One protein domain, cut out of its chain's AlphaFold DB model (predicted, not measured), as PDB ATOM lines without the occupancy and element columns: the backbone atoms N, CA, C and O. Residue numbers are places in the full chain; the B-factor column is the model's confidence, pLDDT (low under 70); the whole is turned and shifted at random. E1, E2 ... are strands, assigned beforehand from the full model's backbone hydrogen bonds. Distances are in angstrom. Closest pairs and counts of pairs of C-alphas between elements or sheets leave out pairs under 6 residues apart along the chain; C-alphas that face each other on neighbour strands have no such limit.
ATOM      1  N   GLU A  30     158.406 213.364 172.605       56.56
ATOM      2  CA  GLU A  30     158.228 211.923 172.772       56.56
ATOM      3  C   GLU A  30     157.894 211.282 171.425       56.56
ATOM      4  O   GLU A  30     156.825 211.491 170.844       56.56
ATOM      5  N   GLU A  31     158.852 210.519 170.907       59.56
ATOM      6  CA  GLU A  31     158.602 209.582 169.831       59.56
ATOM      7  C   GLU A  31     157.564 208.590 170.352       59.56
ATOM      8  O   GLU A  31     157.803 207.859 171.313       59.56
ATOM      9  N   THR A  32     156.368 208.610 169.767       63.19
ATOM     10  CA  THR A  32     155.281 207.720 170.175       63.19
ATOM     11  C   THR A  32     155.554 206.354 169.557       63.19
ATOM     12  O   THR A  32     155.058 206.005 168.486       63.19
ATOM     13  N   LEU A  33     156.435 205.599 170.212       68.44
ATOM     14  CA  LEU A  33     156.831 204.261 169.801       68.44
ATOM     15  C   LEU A  33     155.883 203.235 170.426       68.44
ATOM     16  O   LEU A  33     156.149 202.676 171.489       68.44
ATOM     17  N   HIS A  34     154.764 202.970 169.760       75.81
ATOM     18  CA  HIS A  34     153.879 201.870 170.135       75.81
ATOM     19  C   HIS A  34     154.246 200.605 169.354       75.81
ATOM     20  O   HIS A  34     153.623 200.277 168.352       75.81
ATOM     21  N   SER A  35     155.254 199.855 169.805       78.62
ATOM     22  CA  SER A  35     155.586 198.580 169.152       78.62
ATOM     23  C   SER A  35     154.493 197.531 169.404       78.62
ATOM     24  O   SER A  35     154.113 197.274 170.544       78.62
ATOM     25  N   CYS A  36     153.982 196.936 168.327       88.56
ATOM     26  CA  CYS A  36     152.890 195.962 168.323       88.56
ATOM     27  C   CYS A  36     153.346 194.643 167.668       88.56
ATOM     28  O   CYS A  36     153.896 194.698 166.574       88.56
ATOM     29  N   ASP A  37     153.099 193.459 168.236       93.00
ATOM     30  CA  ASP A  37     153.652 192.167 167.742       93.00
ATOM     31  C   ASP A  37     152.995 191.608 166.455       93.00
ATOM     32  O   ASP A  37     152.810 190.407 166.284       93.00
ATOM     33  N   HIS A  38     152.640 192.485 165.517       91.69
ATOM     34  CA  HIS A  38     151.962 192.156 164.262       91.69
ATOM     35  C   HIS A  38     152.750 192.630 163.030       91.69
ATOM     36  O   HIS A  38     152.219 193.432 162.256       91.69
ATOM     37  N   PRO A  39     154.016 192.223 162.838       90.25
ATOM     38  CA  PRO A  39     154.857 192.726 161.748       90.25
ATOM     39  C   PRO A  39     154.230 192.526 160.360       90.25
ATOM     40  O   PRO A  39     154.346 193.395 159.504       90.25
ATOM     41  N   GLU A  40     153.494 191.436 160.151       94.94
ATOM     42  CA  GLU A  40     152.785 191.118 158.906       94.94
ATOM     43  C   GLU A  40     151.576 192.021 158.631       94.94
ATOM     44  O   GLU A  40     151.065 192.069 157.515       94.94
ATOM     45  N   SER A  41     151.102 192.724 159.658       93.62
ATOM     46  CA  SER A  41     149.953 193.629 159.593       93.62
ATOM     47  C   SER A  41     150.373 195.102 159.589       93.62
ATOM     48  O   SER A  41     149.509 195.981 159.660       93.62
ATOM     49  N   ARG A  42     151.684 195.381 159.537       92.50
ATOM     50  CA  ARG A  42     152.235 196.736 159.464       92.50
ATOM     51  C   ARG A  42     152.399 197.166 158.015       92.50
ATOM     52  O   ARG A  42     152.876 196.406 157.177       92.50
ATOM     53  N   PHE A  43     152.039 198.408 157.728       91.00
ATOM     54  CA  PHE A  43     152.261 199.014 156.424       91.00
ATOM     55  C   PHE A  43     152.788 200.437 156.548       91.00
ATOM     56  O   PHE A  43     152.429 201.189 157.458       91.00
ATOM     57  N   LEU A  44     153.647 200.794 155.595       89.75
ATOM     58  CA  LEU A  44     154.204 202.131 155.464       89.75
ATOM     59  C   LEU A  44     153.136 203.086 154.928       89.75
ATOM     60  O   LEU A  44     152.538 202.850 153.877       89.75
ATOM     61  N   VAL A  45     152.912 204.182 155.646       87.75
ATOM     62  CA  VAL A  45     151.922 205.205 155.302       87.75
ATOM     63  C   VAL A  45     152.637 206.456 154.811       87.75
ATOM     64  O   VAL A  45     153.543 206.972 155.472       87.75
ATOM     65  N   ARG A  46     152.201 206.962 153.651       87.00
ATOM     66  CA  ARG A  46     152.669 208.240 153.100       87.00
ATOM     67  C   ARG A  46     152.362 209.354 154.080       87.00
ATOM     68  O   ARG A  46     151.230 209.468 154.552       87.00
ATOM     69  N   CYS A  47     153.363 210.173 154.384       83.50
ATOM     70  CA  CYS A  47     153.170 211.280 155.300       83.50
ATOM     71  C   CYS A  47     153.011 212.642 154.631       83.50
ATOM     72  O   CYS A  47     152.541 213.537 155.315       83.50
ATOM     73  N   GLY A  48     153.352 212.805 153.351       81.00
ATOM     74  CA  GLY A  48     153.377 214.118 152.694       81.00
ATOM     75  C   GLY A  48     154.553 214.998 153.137       81.00
ATOM     76  O   GLY A  48     154.624 216.170 152.775       81.00
ATOM     77  N   CYS A  49     155.486 214.458 153.932       82.94
ATOM     78  CA  CYS A  49     156.772 215.111 154.149       82.94
ATOM     79  C   CYS A  49     157.595 215.072 152.853       82.94
ATOM     80  O   CYS A  49     157.513 214.079 152.118       82.94
ATOM     81  N   PRO A  50     158.438 216.096 152.614       81.50
ATOM     82  CA  PRO A  50     159.422 216.055 151.543       81.50
ATOM     83  C   PRO A  50     160.273 214.795 151.664       81.50
ATOM     84  O   PRO A  50     160.668 214.409 152.768       81.50
ATOM     85  N   ASN A  51     160.559 214.167 150.530       81.06
ATOM     86  CA  ASN A  51     161.433 213.013 150.496       81.06
ATOM     87  C   ASN A  51     162.874 213.446 150.796       81.06
ATOM     88  O   ASN A  51     163.550 214.061 149.977       81.06
ATOM     89  N   ASP A  52     163.325 213.138 152.005       77.31
ATOM     90  CA  ASP A  52     164.650 213.442 152.542       77.31
ATOM     91  C   ASP A  52     165.711 212.410 152.122       77.31
ATOM     92  O   ASP A  52     166.875 212.490 152.522       77.31
ATOM     93  N   LYS A  53     165.330 211.420 151.305       81.50
ATOM     94  CA  LYS A  53     166.250 210.397 150.812       81.50
ATOM     95  C   LYS A  53     167.254 210.997 149.821       81.50
ATOM     96  O   LYS A  53     166.866 211.790 148.961       81.50
ATOM     97  N   PRO A  54     168.536 210.591 149.880       85.00
ATOM     98  CA  PRO A  54     169.542 211.070 148.941       85.00
ATOM     99  C   PRO A  54     169.239 210.584 147.515       85.00
ATOM    100  O   PRO A  54     168.625 209.526 147.363       85.00
ATOM    101  N   PRO A  55     169.743 211.270 146.473       85.69
ATOM    102  CA  PRO A  55     169.514 210.896 145.073       85.69
ATOM    103  C   PRO A  55     169.931 209.469 144.700       85.69
ATOM    104  O   PRO A  55     169.416 208.900 143.746       85.69
ATOM    105  N   SER A  56     170.860 208.875 145.454       90.38
ATOM    106  CA  SER A  56     171.312 207.493 145.271       90.38
ATOM    107  C   SER A  56     170.317 206.440 145.772       90.38
ATOM    108  O   SER A  56     170.470 205.260 145.460       90.38
ATOM    109  N   HIS A  57     169.319 206.829 146.568       84.38
ATOM    110  CA  HIS A  57     168.356 205.899 147.135       84.38
ATOM    111  C   HIS A  57     167.242 205.600 146.116       84.38
ATOM    112  O   HIS A  57     166.653 206.535 145.573       84.38
ATOM    113  N   PRO A  58     166.855 204.330 145.900       80.06
ATOM    114  CA  PRO A  58     165.853 203.958 144.892       80.06
ATOM    115  C   PRO A  58     164.473 204.586 145.129       80.06
ATOM    116  O   PRO A  58     163.690 204.741 144.201       80.06
ATOM    117  N   MET A  59     164.170 204.974 146.372       74.44
ATOM    118  CA  MET A  59     162.922 205.669 146.708       74.44
ATOM    119  C   MET A  59     162.990 207.193 146.556       74.44
ATOM    120  O   MET A  59     161.997 207.838 146.855       74.44
ATOM    121  N   HIS A  60     164.110 207.786 146.129       78.56
ATOM    122  CA  HIS A  60     164.256 209.245 145.995       78.56
ATOM    123  C   HIS A  60     163.244 209.864 145.019       78.56
ATOM    124  O   HIS A  60     162.761 210.965 145.247       78.56
ATOM    125  N   SER A  61     162.877 209.137 143.960       77.69
ATOM    126  CA  SER A  61     161.904 209.592 142.961       77.69
ATOM    127  C   SER A  61     160.443 209.462 143.403       77.69
ATOM    128  O   SER A  61     159.551 209.728 142.604       77.69
ATOM    129  N   MET A  62     160.166 208.981 144.619       76.88
ATOM    130  CA  MET A  62     158.801 208.967 145.144       76.88
ATOM    131  C   MET A  62     158.455 210.346 145.707       76.88
ATOM    132  O   MET A  62     159.227 210.896 146.491       76.88
ATOM    133  N   ASP A  63     157.285 210.865 145.331       69.44
ATOM    134  CA  ASP A  63     156.831 212.210 145.718       69.44
ATOM    135  C   ASP A  63     156.662 212.382 147.235       69.44
ATOM    136  O   ASP A  63     156.866 213.476 147.757       69.44
ATOM    137  N   ASP A  64     156.344 211.298 147.955       75.81
ATOM    138  CA  ASP A  64     156.054 211.334 149.389       75.81
ATOM    139  C   ASP A  64     157.021 210.470 150.194       75.81
ATOM    140  O   ASP A  64     157.303 209.319 149.844       75.81
ATOM    141  N   ALA A  65     157.446 210.988 151.346       83.06
ATOM    142  CA  ALA A  65     158.136 210.184 152.337       83.06
ATOM    143  C   ALA A  65     157.187 209.208 153.064       83.06
ATOM    144  O   ALA A  65     155.981 209.439 153.218       83.06
ATOM    145  N   PHE A  66     157.764 208.107 153.546       84.50
ATOM    146  CA  PHE A  66     157.085 207.051 154.299       84.50
ATOM    147  C   PHE A  66     157.693 206.946 155.697       84.50
ATOM    148  O   PHE A  66     158.477 206.046 155.983       84.50
ATOM    149  N   HIS A  67     157.375 207.906 156.563       85.50
ATOM    150  CA  HIS A  67     157.917 207.935 157.925       85.50
ATOM    151  C   HIS A  67     157.014 207.260 158.961       85.50
ATOM    152  O   HIS A  67     157.407 207.155 160.114       85.50
ATOM    153  N   ARG A  68     155.799 206.838 158.591       86.62
ATOM    154  CA  ARG A  68     154.808 206.283 159.525       86.62
ATOM    155  C   ARG A  68     154.528 204.816 159.247       86.62
ATOM    156  O   ARG A  68     154.379 204.430 158.090       86.62
ATOM    157  N   GLU A  69     154.361 204.038 160.311       90.38
ATOM    158  CA  GLU A  69     153.909 202.646 160.240       90.38
ATOM    159  C   GLU A  69     152.546 202.501 160.906       90.38
ATOM    160  O   GLU A  69     152.392 202.806 162.090       90.38
ATOM    161  N   TRP A  70     151.560 202.007 160.163       91.50
ATOM    162  CA  TRP A  70     150.232 201.692 160.684       91.50
ATOM    163  C   TRP A  70     150.042 200.185 160.798       91.50
ATOM    164  O   TRP A  70     150.427 199.445 159.895       91.50
ATOM    165  N   CYS A  71     149.389 199.730 161.868       94.06
ATOM    166  CA  CYS A  71     149.022 198.330 162.056       94.06
ATOM    167  C   CYS A  71     147.519 198.103 161.844       94.06
ATOM    168  O   CYS A  71     146.696 198.652 162.576       94.06
ATOM    169  N   SER A  72     147.138 197.249 160.887       94.56
ATOM    170  CA  SER A  72     145.721 196.935 160.614       94.56
ATOM    171  C   SER A  72     145.031 196.162 161.739       94.56
ATOM    172  O   SER A  72     143.818 196.275 161.883       94.56
ATOM    173  N   LYS A  73     145.777 195.401 162.548       94.75
ATOM    174  CA  LYS A  73     145.220 194.650 163.686       94.75
ATOM    175  C   LYS A  73     144.959 195.533 164.903       94.75
ATOM    176  O   LYS A  73     143.924 195.396 165.542       94.75
ATOM    177  N   CYS A  74     145.894 196.430 165.221       92.38
ATOM    178  CA  CYS A  74     145.784 197.319 166.381       92.38
ATOM    179  C   CYS A  74     145.033 198.619 166.071       92.38
ATOM    180  O   CYS A  74     144.606 199.293 167.000       92.38
ATOM    181  N   LEU A  75     144.887 198.971 164.788       91.00
ATOM    182  CA  LEU A  75     144.271 200.216 164.319       91.00
ATOM    183  C   LEU A  75     144.933 201.477 164.903       91.00
ATOM    184  O   LEU A  75     144.262 202.464 165.201       91.00
ATOM    185  N   ILE A  76     146.258 201.434 165.065       89.31
ATOM    186  CA  ILE A  76     147.087 202.538 165.564       89.31
ATOM    187  C   ILE A  76     148.382 202.651 164.752       89.31
ATOM    188  O   ILE A  76     148.793 201.703 164.070       89.31
ATOM    189  N   PHE A  77     149.051 203.802 164.862       88.56
ATOM    190  CA  PHE A  77     150.421 203.965 164.385       88.56
ATOM    191  C   PHE A  77     151.391 203.295 165.362       88.56
ATOM    192  O   PHE A  77     151.448 203.682 166.527       88.56
ATOM    193  N   CYS A  78     152.143 202.298 164.887       87.81
ATOM    194  CA  CYS A  78     153.171 201.637 165.697       87.81
ATOM    195  C   CYS A  78     154.513 202.401 165.661       87.81
ATOM    196  O   CYS A  78     155.339 202.254 166.560       87.81
ATOM    197  N   TYR A  79     154.698 203.270 164.657       86.69
ATOM    198  CA  TYR A  79     155.828 204.190 164.551       86.69
ATOM    199  C   TYR A  79     155.378 205.539 163.980       86.69
ATOM    200  O   TYR A  79     154.792 205.595 162.892       86.69
ATOM    201  N   GLN A  80     155.665 206.626 164.701       83.12
ATOM    202  CA  GLN A  80     155.489 207.992 164.215       83.12
ATOM    203  C   GLN A  80     156.625 208.890 164.730       83.12
ATOM    204  O   GLN A  80     156.648 209.232 165.914       83.12
ATOM    205  N   PRO A  81     157.547 209.325 163.855       80.81
ATOM    206  CA  PRO A  81     158.642 210.175 164.275       80.81
ATOM    207  C   PRO A  81     158.124 211.578 164.613       80.81
ATOM    208  O   PRO A  81     157.253 212.111 163.913       80.81
ATOM    209  N   PRO A  82     158.687 212.231 165.640       74.19
ATOM    210  CA  PRO A  82     158.170 213.497 166.165       74.19
ATOM    211  C   PRO A  82     158.250 214.669 165.173       74.19
ATOM    212  O   PRO A  82     157.475 215.628 165.250       74.19
ATOM    213  N   HIS A  83     159.181 214.594 164.220       75.19
ATOM    214  CA  HIS A  83     159.369 215.597 163.172       75.19
ATOM    215  C   HIS A  83     158.463 215.369 161.952       75.19
ATOM    216  O   HIS A  83     158.313 216.263 161.120       75.19
ATOM    217  N   CYS A  84     157.774 214.226 161.875       78.19
ATOM    218  CA  CYS A  84     156.750 213.949 160.870       78.19
ATOM    219  C   CYS A  84     155.416 214.603 161.285       78.19
ATOM    220  O   CYS A  84     154.406 213.943 161.542       78.19
ATOM    221  N   ARG A  85     155.424 215.942 161.366       67.25
ATOM    222  CA  ARG A  85     154.257 216.776 161.718       67.25
ATOM    223  C   ARG A  85     153.310 217.040 160.563       67.25
ATOM    224  O   ARG A  85     152.263 217.648 160.759       67.25
ATOM    225  N   PHE A  86     153.646 216.553 159.377       63.03
ATOM    226  CA  PHE A  86     152.721 216.500 158.261       63.03
ATOM    227  C   PHE A  86     151.689 215.401 158.531       63.03
ATOM    228  O   PHE A  86     151.485 214.482 157.757       63.03
ATOM    229  N   SER A  87     150.962 215.456 159.648       55.59
ATOM    230  CA  SER A  87     149.575 215.037 159.572       55.59
ATOM    231  C   SER A  87     149.027 215.808 158.381       55.59
ATOM    232  O   SER A  87     148.981 217.035 158.424       55.59
ATOM    233  N   HIS A  88     148.632 215.109 157.318       52.16
ATOM    234  CA  HIS A  88     147.462 215.561 156.605       52.16
ATOM    235  C   HIS A  88     146.412 215.720 157.712       52.16
ATOM    236  O   HIS A  88     145.694 214.788 158.061       52.16
TER     237      HIS A  88
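AT A GLANCE: This is residues 30 to 88 of the 122 residues of an uncharacterized protein of Moniliophthora roreri (strain MCA 2997) (UniProt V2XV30). There is little regular structure here: a small sheet of three short strands, E1, E2 and E3, lies toward one end, and a long loop, residues 46 to 67, runs out to the other end and folds back. The printed part has 59 residues, 12 of them in named elements, all strand, in sheet order E1, E2, E3, antiparallel. It is only just compact, close to loose, with a radius of gyration of the C-alphas of 12.3 A, and spans 34 by 24 by 17 A.

IN THESE COORDINATES: Find C-alpha 42 at (152.235, 196.736, 159.464), where E1, residues 42 to 45, begins its 9.4 A. E2, residues 68 to 71, covers 10.2 A. E3, residues 76 to 79, covers 9.0 A and ends at (155.828, 204.190, 164.551).

HOW THE PARTS SIT: Look first at the meander, each strand the antiparallel neighbour of the one before. In the hairpin E1 and E2, N 43 and O 70 are within hydrogen-bond range at 2.9 A. In the hairpin E2 and E3, N 71 and O 76 are at 3.0 A.

THE WHOLE: The C-alphas farthest apart, Pro 55 and Cys 74, are 34.7 A apart. The printed part has no cut. The link E1 to E2 is long. Residues 30 to 33, 63 and 85 to 88 have pLDDT under 70.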